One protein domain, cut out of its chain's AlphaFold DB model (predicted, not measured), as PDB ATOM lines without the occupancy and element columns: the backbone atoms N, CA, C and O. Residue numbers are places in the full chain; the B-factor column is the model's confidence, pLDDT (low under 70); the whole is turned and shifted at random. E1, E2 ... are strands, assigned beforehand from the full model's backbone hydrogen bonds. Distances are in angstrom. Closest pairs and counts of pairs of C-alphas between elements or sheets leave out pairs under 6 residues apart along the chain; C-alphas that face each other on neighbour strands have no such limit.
ATOM      1  N   THR A  12      41.560  12.766  90.418       98.44
ATOM      2  CA  THR A  12      42.912  12.358  90.016       98.44
ATOM      3  C   THR A  12      42.890  11.722  88.634       98.44
ATOM      4  O   THR A  12      42.110  10.807  88.374       98.44
ATOM      5  N   VAL A  13      43.776  12.172  87.746       98.62
ATOM      6  CA  VAL A  13      43.952  11.580  86.416       98.62
ATOM      7  C   VAL A  13      45.397  11.127  86.255       98.62
ATOM      8  O   VAL A  13      46.327  11.935  86.265       98.62
ATOM      9  N   HIS A  14      45.579   9.819  86.102       98.56
ATOM     10  CA  HIS A  14      46.856   9.207  85.770       98.56
ATOM     11  C   HIS A  14      47.012   9.120  84.257       98.56
ATOM     12  O   HIS A  14      46.149   8.593  83.557       98.56
ATOM     13  N   PHE A  15      48.141   9.593  83.755       98.44
ATOM     14  CA  PHE A  15      48.512   9.472  82.358       98.44
ATOM     15  C   PHE A  15      49.609   8.431  82.204       98.44
ATOM     16  O   PHE A  15      50.610   8.456  82.922       98.44
ATOM     17  N   ILE A  16      49.425   7.542  81.236       98.19
ATOM     18  CA  ILE A  16      50.439   6.611  80.756       98.19
ATOM     19  C   ILE A  16      50.919   7.124  79.406       98.19
ATOM     20  O   ILE A  16      50.122   7.371  78.502       98.19
ATOM     21  N   VAL A  17      52.232   7.262  79.276       97.56
ATOM     22  CA  VAL A  17      52.898   7.711  78.057       97.56
ATOM     23  C   VAL A  17      53.651   6.521  77.461       97.56
ATOM     24  O   VAL A  17      54.642   6.076  78.061       97.56
ATOM     25  N   PRO A  18      53.206   5.989  76.309       97.19
ATOM     26  CA  PRO A  18      53.908   4.918  75.621       97.19
ATOM     27  C   PRO A  18      55.338   5.304  75.211       97.19
ATOM     28  O   PRO A  18      55.627   6.490  75.006       97.19
ATOM     29  N   PRO A  19      56.240   4.315  75.048       96.19
ATOM     30  CA  PRO A  19      57.532   4.526  74.403       96.19
ATOM     31  C   PRO A  19      57.375   5.271  73.071       96.19
ATOM     32  O   PRO A  19      56.372   5.105  72.380       96.19
ATOM     33  N   LEU A  20      58.382   6.067  72.702       94.00
ATOM     34  CA  LEU A  20      58.447   6.824  71.440       94.00
ATOM     35  C   LEU A  20      57.334   7.872  71.209       94.00
ATOM     36  O   LEU A  20      57.319   8.498  70.152       94.00
ATOM     37  N   LYS A  21      56.431   8.116  72.171       93.50
ATOM     38  CA  LYS A  21      55.342   9.101  72.019       93.50
ATOM     39  C   LYS A  21      55.850  10.538  71.854       93.50
ATOM     40  O   LYS A  21      55.279  11.299  71.078       93.50
ATOM     41  N   ALA A  22      56.877  10.909  72.615       92.19
ATOM     42  CA  ALA A  22      57.513  12.224  72.598       92.19
ATOM     43  C   ALA A  22      58.894  12.153  73.271       92.19
ATOM     44  O   ALA A  22      59.108  11.310  74.144       92.19
ATOM     45  N   ASP A  23      59.799  13.073  72.926       95.38
ATOM     46  CA  ASP A  23      61.087  13.248  73.620       95.38
ATOM     47  C   ASP A  23      60.960  14.137  74.867       95.38
ATOM     48  O   ASP A  23      61.596  13.906  75.901       95.38
ATOM     49  N   LEU A  24      60.120  15.168  74.765       95.94
ATOM     50  CA  LEU A  24      59.851  16.153  75.803       95.94
ATOM     51  C   LEU A  24      58.345  16.336  75.947       95.94
ATOM     52  O   LEU A  24      57.624  16.423  74.957       95.94
ATOM     53  N   MET A  25      57.880  16.447  77.186       95.31
ATOM     54  CA  MET A  25      56.492  16.782  77.490       95.31
ATOM     55  C   MET A  25      56.413  17.808  78.613       95.31
ATOM     56  O   MET A  25      57.311  17.928  79.451       95.31
ATOM     57  N   ARG A  26      55.318  18.557  78.624       95.88
ATOM     58  CA  ARG A  26      54.950  19.504  79.675       95.88
ATOM     59  C   ARG A  26      53.431  19.569  79.768       95.88
ATOM     60  O   ARG A  26      52.756  19.082  78.869       95.88
ATOM     61  N   ILE A  27      52.937  20.188  80.831       96.19
ATOM     62  CA  ILE A  27      51.521  20.510  81.006       96.19
ATOM     63  C   ILE A  27      51.343  22.024  81.173       96.19
ATOM     64  O   ILE A  27      52.199  22.708  81.741       96.19
ATOM     65  N   TRP A  28      50.241  22.581  80.702       95.94
ATOM     66  CA  TRP A  28      49.853  23.959  80.948       95.94
ATOM     67  C   TRP A  28      49.119  24.094  82.286       95.94
ATOM     68  O   TRP A  28      48.553  23.147  82.827       95.94
ATOM     69  N   LYS A  29      49.147  25.300  82.872       93.06
ATOM     70  CA  LYS A  29      48.324  25.596  84.062       93.06
ATOM     71  C   LYS A  29      46.841  25.697  83.719       93.06
ATOM     72  O   LYS A  29      46.004  25.486  84.587       93.06
ATOM     73  N   SER A  30      46.535  26.009  82.466       94.75
ATOM     74  CA  SER A  30      45.202  26.044  81.867       94.75
ATOM     75  C   SER A  30      44.682  24.638  81.522       94.75
ATOM     76  O   SER A  30      43.994  24.448  80.526       94.75
ATOM     77  N   THR A  31      44.981  23.656  82.375       97.44
ATOM     78  CA  THR A  31      44.432  22.300  82.298       97.44
ATOM     79  C   THR A  31      43.367  22.129  83.374       97.44
ATOM     80  O   THR A  31      43.612  22.396  84.555       97.44
ATOM     81  N   PHE A  32      42.166  21.714  82.981       98.12
ATOM     82  CA  PHE A  32      41.000  21.657  83.861       98.12
ATOM     83  C   PHE A  32      40.009  20.573  83.439       98.12
ATOM     84  O   PHE A  32      40.016  20.088  82.307       98.12
ATOM     85  N   LEU A  33      39.126  20.216  84.372       98.38
ATOM     86  CA  LEU A  33      37.960  19.389  84.097       98.38
ATOM     87  C   LEU A  33      36.746  20.291  83.887       98.38
ATOM     88  O   LEU A  33      36.480  21.182  84.697       98.38
ATOM     89  N   LYS A  34      35.999  20.049  82.816       98.00
ATOM     90  CA  LYS A  34      34.765  20.749  82.472       98.00
ATOM     91  C   LYS A  34      33.594  19.775  82.598       98.00
ATOM     92  O   LYS A  34      33.375  18.987  81.683       98.00
ATOM     93  N   PRO A  35      32.850  19.779  83.717       97.50
ATOM     94  CA  PRO A  35      31.602  19.037  83.816       97.50
ATOM     95  C   PRO A  35      30.640  19.433  82.695       97.50
ATOM     96  O   PRO A  35      30.473  20.615  82.398       97.50
ATOM     97  N   ASN A  36      29.961  18.451  82.113       96.44
ATOM     98  CA  ASN A  36      29.102  18.680  80.948       96.44
ATOM     99  C   ASN A  36      27.741  19.302  81.293       96.44
ATOM    100  O   ASN A  36      26.981  19.668  80.401       96.44
ATOM    101  N   ASN A  37      27.413  19.401  82.581       93.31
ATOM    102  CA  ASN A  37      26.141  19.916  83.082       93.31
ATOM    103  C   ASN A  37      26.260  21.254  83.830       93.31
ATOM    104  O   ASN A  37      25.264  21.717  84.382       93.31
ATOM    105  N   THR A  38      27.445  21.870  83.887       91.25
ATOM    106  CA  THR A  38      27.633  23.162  84.561       91.25
ATOM    107  C   THR A  38      28.733  24.006  83.928       91.25
ATOM    108  O   THR A  38      29.655  23.516  83.274       91.25
ATOM    109  N   GLU A  39      28.661  25.317  84.162       89.88
ATOM    110  CA  GLU A  39      29.693  26.231  83.701       89.88
ATOM    111  C   GLU A  39      30.980  26.187  84.540       89.88
ATOM    112  O   GLU A  39      32.062  26.496  84.036       89.88
ATOM    113  N   ARG A  40      30.891  25.734  85.797       91.81
ATOM    114  CA  ARG A  40      32.036  25.668  86.712       91.81
ATOM    115  C   ARG A  40      33.018  24.572  86.297       91.81
ATOM    116  O   ARG A  40      32.634  23.417  86.185       91.81
ATOM    117  N   VAL A  41      34.292  24.935  86.165       95.88
ATOM    118  CA  VAL A  41      35.404  23.998  85.938       95.88
ATOM    119  C   VAL A  41      36.070  23.593  87.252       95.88
ATOM    120  O   VAL A  41      36.099  24.388  88.194       95.88
ATOM    121  N   SER A  42      36.646  22.393  87.286       96.94
ATOM    122  CA  SER A  42      37.540  21.943  88.357       96.94
ATOM    123  C   SER A  42      38.986  22.126  87.905       96.94
ATOM    124  O   SER A  42      39.437  21.494  86.944       96.94
ATOM    125  N   LYS A  43      39.715  23.034  88.556       97.25
ATOM    126  CA  LYS A  43      41.072  23.426  88.143       97.25
ATOM    127  C   LYS A  43      42.115  22.413  88.600       97.25
ATOM    128  O   LYS A  43      41.947  21.772  89.635       97.25
ATOM    129  N   MET A  44      43.218  22.300  87.856       97.75
ATOM    130  CA  MET A  44      44.383  21.542  88.312       97.75
ATOM    131  C   MET A  44      45.017  22.238  89.525       97.75
ATOM    132  O   MET A  44      45.383  23.411  89.461       97.75
ATOM    133  N   ILE A  45      45.172  21.497  90.618       96.88
ATOM    134  CA  ILE A  45      45.799  21.948  91.864       96.88
ATOM    135  C   ILE A  45      47.283  21.569  91.868       96.88
ATOM    136  O   ILE A  45      48.131  22.362  92.275       96.88
ATOM    137  N   LEU A  46      47.601  20.353  91.414       96.56
ATOM    138  CA  LEU A  46      48.933  19.759  91.503       96.56
ATOM    139  C   LEU A  46      49.213  18.828  90.322       96.56
ATOM    140  O   LEU A  46      48.303  18.270  89.712       96.56
ATOM    141  N   ASN A  47      50.499  18.635  90.034       98.12
ATOM    142  CA  ASN A  47      50.979  17.630  89.096       98.12
ATOM    143  C   ASN A  47      52.219  16.916  89.651       98.12
ATOM    144  O   ASN A  47      52.968  17.471  90.457       98.12
ATOM    145  N   HIS A  48      52.418  15.674  89.219       98.38
ATOM    146  CA  HIS A  48      53.553  14.838  89.603       98.38
ATOM    147  C   HIS A  48      54.200  14.215  88.368       98.38
ATOM    148  O   HIS A  48      53.492  13.727  87.490       98.38
ATOM    149  N   ASN A  49      55.537  14.183  88.337       98.00
ATOM    150  CA  ASN A  49      56.363  13.616  87.257       98.00
ATOM    151  C   ASN A  49      56.168  14.254  85.868       98.00
ATOM    152  O   ASN A  49      56.555  13.674  84.858       98.00
ATOM    153  N   ILE A  50      55.621  15.468  85.816       98.12
ATOM    154  CA  ILE A  50      55.548  16.301  84.617       98.12
ATOM    155  C   ILE A  50      55.829  17.750  85.011       98.12
ATOM    156  O   ILE A  50      55.506  18.177  86.113       98.12
ATOM    157  N   SER A  51      56.474  18.507  84.135       97.81
ATOM    158  CA  SER A  51      56.766  19.923  84.356       97.81
ATOM    159  C   SER A  51      55.655  20.783  83.787       97.81
ATOM    160  O   SER A  51      55.074  20.463  82.753       97.81
ATOM    161  N   THR A  52      55.400  21.912  84.434       95.75
ATOM    162  CA  THR A  52      54.497  22.927  83.902       95.75
ATOM    163  C   THR A  52      55.240  23.886  82.966       95.75
ATOM    164  O   THR A  52      56.395  24.233  83.242       95.75
ATOM    165  N   PHE A  53      54.580  24.355  81.899       94.12
ATOM    166  CA  PHE A  53      55.088  25.427  81.031       94.12
ATOM    167  C   PHE A  53      55.697  26.584  81.858       94.12
ATOM    168  O   PHE A  53      55.099  26.996  82.856       94.12
ATOM    169  N   PRO A  54      56.870  27.131  81.472       93.75
ATOM    170  CA  PRO A  54      57.625  26.856  80.241       93.75
ATOM    171  C   PRO A  54      58.606  25.678  80.343       93.75
ATOM    172  O   PRO A  54      59.309  25.383  79.377       93.75
ATOM    173  N   LYS A  55      58.692  25.009  81.498       96.81
ATOM    174  CA  LYS A  55      59.663  23.935  81.726       96.81
ATOM    175  C   LYS A  55      59.218  22.640  81.050       96.81
ATOM    176  O   LYS A  55      58.031  22.331  80.993       96.81
ATOM    177  N   TRP A  56      60.197  21.864  80.599       96.75
ATOM    178  CA  TRP A  56      59.999  20.576  79.942       96.75
ATOM    179  C   TRP A  56      60.478  19.427  80.822       96.75
ATOM    180  O   TRP A  56      61.479  19.540  81.526       96.75
ATOM    181  N   THR A  57      59.775  18.302  80.751       97.62
ATOM    182  CA  THR A  57      60.208  17.018  81.310       97.62
ATOM    183  C   THR A  57      60.704  16.128  80.191       97.62
ATOM    184  O   THR A  57      60.026  15.963  79.180       97.62
ATOM    185  N   LYS A  58      61.885  15.541  80.386       97.44
ATOM    186  CA  LYS A  58      62.413  14.528  79.478       97.44
ATOM    187  C   LYS A  58      61.634  13.232  79.641       97.44
ATOM    188  O   LYS A  58      61.560  12.694  80.745       97.44
ATOM    189  N   ILE A  59      61.103  12.726  78.537       96.88
ATOM    190  CA  ILE A  59      60.424  11.437  78.481       96.88
ATOM    191  C   ILE A  59      61.444  10.371  78.103       96.88
ATOM    192  O   ILE A  59      62.305  10.572  77.244       96.88
ATOM    193  N   ASN A  60      61.393   9.228  78.783       95.88
ATOM    194  CA  ASN A  60      62.229   8.102  78.405       95.88
ATOM    195  C   ASN A  60      61.552   7.344  77.263       95.88
ATOM    196  O   ASN A  60      60.608   6.593  77.487       95.88
ATOM    197  N   THR A  61      62.063   7.510  76.051       96.25
ATOM    198  CA  THR A  61      61.490   6.929  74.834       96.25
ATOM    199  C   THR A  61      61.605   5.407  74.737       96.25
ATOM    200  O   THR A  61      60.941   4.821  73.890       96.25
ATOM    201  N   ASN A  62      62.367   4.754  75.623       97.12
ATOM    202  CA  ASN A  62      62.578   3.302  75.631       97.12
ATOM    203  C   ASN A  62      61.666   2.544  76.611       97.12
ATOM    204  O   ASN A  62      61.774   1.325  76.731       97.12
ATOM    205  N   LYS A  63      60.806   3.238  77.366       96.19
ATOM    206  CA  LYS A  63      59.904   2.605  78.340       96.19
ATOM    207  C   LYS A  63      58.591   3.363  78.483       96.19
ATOM    208  O   LYS A  63      58.457   4.490  78.022       96.19
ATOM    209  N   MET A  64      57.635   2.739  79.165       97.25
ATOM    210  CA  MET A  64      56.426   3.418  79.623       97.25
ATOM    211  C   MET A  64      56.799   4.494  80.648       97.25
ATOM    212  O   MET A  64      57.560   4.232  81.585       97.25
ATOM    213  N   ASN A  65      56.254   5.695  80.478       97.94
ATOM    214  CA  ASN A  65      56.345   6.770  81.462       97.94
ATOM    215  C   ASN A  65      54.952   7.041  82.032       97.94
ATOM    216  O   ASN A  65      53.942   6.642  81.449       97.94
ATOM    217  N   SER A  66      54.892   7.722  83.170       98.06
ATOM    218  CA  SER A  66      53.626   8.146  83.748       98.06
ATOM    219  C   SER A  66      53.750   9.472  84.474       98.06
ATOM    220  O   SER A  66      54.797   9.810  85.031       98.06
ATOM    221  N   PHE A  67      52.650  10.212  84.471       98.50
ATOM    222  CA  PHE A  67      52.482  11.414  85.270       98.50
ATOM    223  C   PHE A  67      51.053  11.488  85.800       98.50
ATOM    224  O   PHE A  67      50.158  10.794  85.317       98.50
ATOM    225  N   THR A  68      50.843  12.321  86.811       98.69
ATOM    226  CA  THR A  68      49.540  12.459  87.469       98.69
ATOM    227  C   THR A  68      49.162  13.923  87.542       98.69
ATOM    228  O   THR A  68      49.996  14.746  87.922       98.69
ATOM    229  N   LEU A  69      47.904  14.227  87.228       98.62
ATOM    230  CA  LEU A  69      47.292  15.533  87.454       98.62
ATOM    231  C   LEU A  69      46.210  15.400  88.534       98.62
ATOM    232  O   LEU A  69      45.402  14.469  88.493       98.62
ATOM    233  N   ILE A  70      46.209  16.323  89.493       98.25
ATOM    234  CA  ILE A  70      45.249  16.383  90.599       98.25
ATOM    235  C   ILE A  70      44.437  17.665  90.451       98.25
ATOM    236  O   ILE A  70      45.007  18.750  90.328       98.25
ATOM    237  N   PHE A  71      43.116  17.536  90.491       98.25
ATOM    238  CA  PHE A  71      42.153  18.610  90.288       98.25
ATOM    239  C   PHE A  71      41.292  18.837  91.533       98.25
ATOM    240  O   PHE A  71      41.160  17.963  92.395       98.25
ATOM    241  N   GLU A  72      40.680  20.018  91.594       96.88
ATOM    242  CA  GLU A  72      39.560  20.306  92.493       96.88
ATOM    243  C   GLU A  72      38.441  19.267  92.337       96.88
ATOM    244  O   GLU A  72      38.334  18.581  91.317       96.88
ATOM    245  N   GLY A  92      47.685  21.462  73.003       87.88
ATOM    246  CA  GLY A  92      46.770  21.023  74.054       87.88
ATOM    247  C   GLY A  92      45.999  19.755  73.675       87.88
ATOM    248  O   GLY A  92      45.967  19.334  72.515       87.88
ATOM    249  N   PHE A  93      45.344  19.146  74.658       93.69
ATOM    250  CA  PHE A  93      44.479  17.983  74.466       93.69
ATOM    251  C   PHE A  93      43.036  18.260  74.891       93.69
ATOM    252  O   PHE A  93      42.757  19.104  75.741       93.69
ATOM    253  N   HIS A  94      42.112  17.474  74.335       96.06
ATOM    254  CA  HIS A  94      40.701  17.486  74.714       96.06
ATOM    255  C   HIS A  94      40.146  16.060  74.734       96.06
ATOM    256  O   HIS A  94      39.808  15.491  73.695       96.06
ATOM    257  N   PHE A  95      40.025  15.486  75.928       97.81
ATOM    258  CA  PHE A  95      39.354  14.206  76.141       97.81
ATOM    259  C   PHE A  95      37.898  14.464  76.518       97.81
ATOM    260  O   PHE A  95      37.625  15.040  77.570       97.81
ATOM    261  N   LYS A  96      36.967  14.063  75.651       97.81
ATOM    262  CA  LYS A  96      35.541  14.386  75.783       97.81
ATOM    263  C   LYS A  96      34.748  13.306  76.512       97.81
ATOM    264  O   LYS A  96      35.012  12.118  76.331       97.81
ATOM    265  N   ASN A  97      33.701  13.721  77.219       97.44
ATOM    266  CA  ASN A  97      32.638  12.880  77.765       97.44
ATOM    267  C   ASN A  97      33.140  11.715  78.636       97.44
ATOM    268  O   ASN A  97      32.599  10.606  78.585       97.44
ATOM    269  N   ILE A  98      34.161  11.963  79.457       98.38
ATOM    270  CA  ILE A  98      34.635  10.999  80.448       98.38
ATOM    271  C   ILE A  98      33.509  10.795  81.464       98.38
ATOM    272  O   ILE A  98      33.080  11.730  82.139       98.38
ATOM    273  N   LYS A  99      32.995   9.564  81.562       98.12
ATOM    274  CA  LYS A  99      31.953   9.213  82.535       98.12
ATOM    275  C   LYS A  99      32.529   9.261  83.943       98.12
ATOM    276  O   LYS A  99      33.550   8.623  84.202       98.12
ATOM    277  N   ARG A 100      31.851   9.961  84.854       96.81
ATOM    278  CA  ARG A 100      32.274  10.031  86.251       96.81
ATOM    279  C   ARG A 100      32.167   8.655  86.909       96.81
ATOM    280  O   ARG A 100      31.168   7.958  86.729       96.81
ATOM    281  N   ASN A 101      33.178   8.279  87.682       95.19
ATOM    282  CA  ASN A 101      33.153   7.089  88.526       95.19
ATOM    283  C   ASN A 101      33.158   7.467  90.015       95.19
ATOM    284  O   ASN A 101      33.445   8.601  90.378       95.19
ATOM    285  N   ILE A 102      32.838   6.504  90.881       92.31
ATOM    286  CA  ILE A 102      32.667   6.733  92.326       92.31
ATOM    287  C   ILE A 102      33.954   7.150  93.055       92.31
ATOM    288  O   ILE A 102      33.878   7.749  94.123       92.31
ATOM    289  N   ASN A 103      35.121   6.837  92.491       94.38
ATOM    290  CA  ASN A 103      36.409   7.107  93.124       94.38
ATOM    291  C   ASN A 103      37.009   8.445  92.684       94.38
ATOM    292  O   ASN A 103      37.986   8.882  93.279       94.38
ATOM    293  N   ASP A 104      36.479   9.057  91.619       96.81
ATOM    294  CA  ASP A 104      37.079  10.212  90.950       96.81
ATOM    295  C   ASP A 104      38.572   9.999  90.599       96.81
ATOM    296  O   ASP A 104      39.376  10.931  90.593       96.81
ATOM    297  N   VAL A 105      38.937   8.754  90.259       97.62
ATOM    298  CA  VAL A 105      40.272   8.368  89.768       97.62
ATOM    299  C   VAL A 105      40.150   7.805  88.357       97.62
ATOM    300  O   VAL A 105      39.368   6.883  88.112       97.62
ATOM    301  N   TYR A 106      40.931   8.347  87.426       98.38
ATOM    302  CA  TYR A 106      40.885   8.011  86.004       98.38
ATOM    303  C   TYR A 106      42.278   7.684  85.476       98.38
ATOM    304  O   TYR A 106      43.285   8.153  86.006       98.38
ATOM    305  N   GLN A 107      42.330   6.900  84.400       98.50
ATOM    306  CA  GLN A 107      43.561   6.590  83.684       98.50
ATOM    307  C   GLN A 107      43.385   6.872  82.192       98.50
ATOM    308  O   GLN A 107      42.390   6.457  81.598       98.50
ATOM    309  N   ILE A 108      44.366   7.541  81.589       98.06
ATOM    310  CA  ILE A 108      44.426   7.857  80.159       98.06
ATOM    311  C   ILE A 108      45.752   7.342  79.600       98.06
ATOM    312  O   ILE A 108      46.800   7.513  80.218       98.06
ATOM    313  N   ILE A 109      45.707   6.715  78.426       96.69
ATOM    314  CA  ILE A 109      46.894   6.327  77.658       96.69
ATOM    315  C   ILE A 109      47.005   7.308  76.488       96.69
ATOM    316  O   ILE A 109      46.031   7.470  75.750       96.69
ATOM    317  N   LEU A 110      48.150   7.983  76.366       92.44
ATOM    318  CA  LEU A 110      48.407   9.004  75.341       92.44
ATOM    319  C   LEU A 110      48.844   8.428  73.996       92.44
ATOM    320  O   LEU A 110      49.610   7.445  73.970       92.44
TER     321      LEU A 110
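AT A GLANCE: This is residues 12 to 72 and 92 to 110 of the 110 residues of an uncharacterized protein of Flavobacteriales bacterium (UniProt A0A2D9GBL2). A strongly twisted sheet of five strands, E2, E3, E4, E1 and E6, is curled like part of a barrel, with E5 at its open side, near E2 but pairing with no named strand. The long links of residues 18 to 30 and 49 to 64, which hold no named element, are tied together by a short antiparallel pairing of residues 24 to 25 with residues 57 to 58. The printed part has 80 residues, with no named helix and six named strands, E1 to E6 in order along the chain; the sheet's order is E2, E3, E4, E1, E6, and it is mixed. The class is all strand, although under half of the residues, 36 of 80, are in named elements. The whole is compact, with a radius of gyration of the C-alphas of 13.2 A, yet elongated in outline, spanning 40 by 25 by 18 A.

IN THESE COORDINATES: E1, residues 12 to 17, starts at C-alpha 12 at (42.912, 12.358, 90.016) and is 16.3 A long. E2, residues 31 to 35, is 13.3 A long, and E3, residues 42 to 48, is 17.6 A. E4, residues 65 to 71, is 20.5 A long and ends at C-alpha 71 at (42.153, 18.610, 90.288). E5, residues 94 to 99, is 14.4 A long. E6, residues 105 to 109, is 14.0 A long and ends at C-alpha 109 at (46.894, 6.327, 77.658).

HOW THE PARTS SIT: E1 is an inner strand, parallel to edge strand E6 at 17 degrees, with N 14 and O 106 2.8 A apart, within hydrogen-bond range. On its other side E1 is antiparallel to E4 at 159 degrees, with N 15 and O 67 2.8 A apart. E3 and E4 form a hairpin, antiparallel at 145 degrees, with N 48 and O 68 2.9 A apart. E2 and E3 form another, antiparallel at 140 degrees, with N 33 and O 42 2.9 A apart; E2 is the other edge strand. E3 is staggered, pairing with E2 over residues 42 to 43 and with E4 over residues 44 to 48. E2, E3 and E4 are a meander, each strand the antiparallel neighbour of the one before; with E1, the antiparallel neighbour of E4, they make a Greek key. E5 is near E2, with 10 pairs of C-alphas within 10 A, but apart from E1, E3, E4 and E6.

THE WHOLE: The two C-alphas farthest apart, those of Thr 38 and Asn 62, are 41.2 A apart. The links E1 to E2 and E3 to E4 are long, and residues 24 to 25 of the first pair antiparallel with residues 57 to 58 of the second. Residues 73 to 91 are not printed, and C-alphas 72 and 92 are 19.8 A apart across the cut. Mean pLDDT of the printed part is 96.4, and no printed residue is under 70.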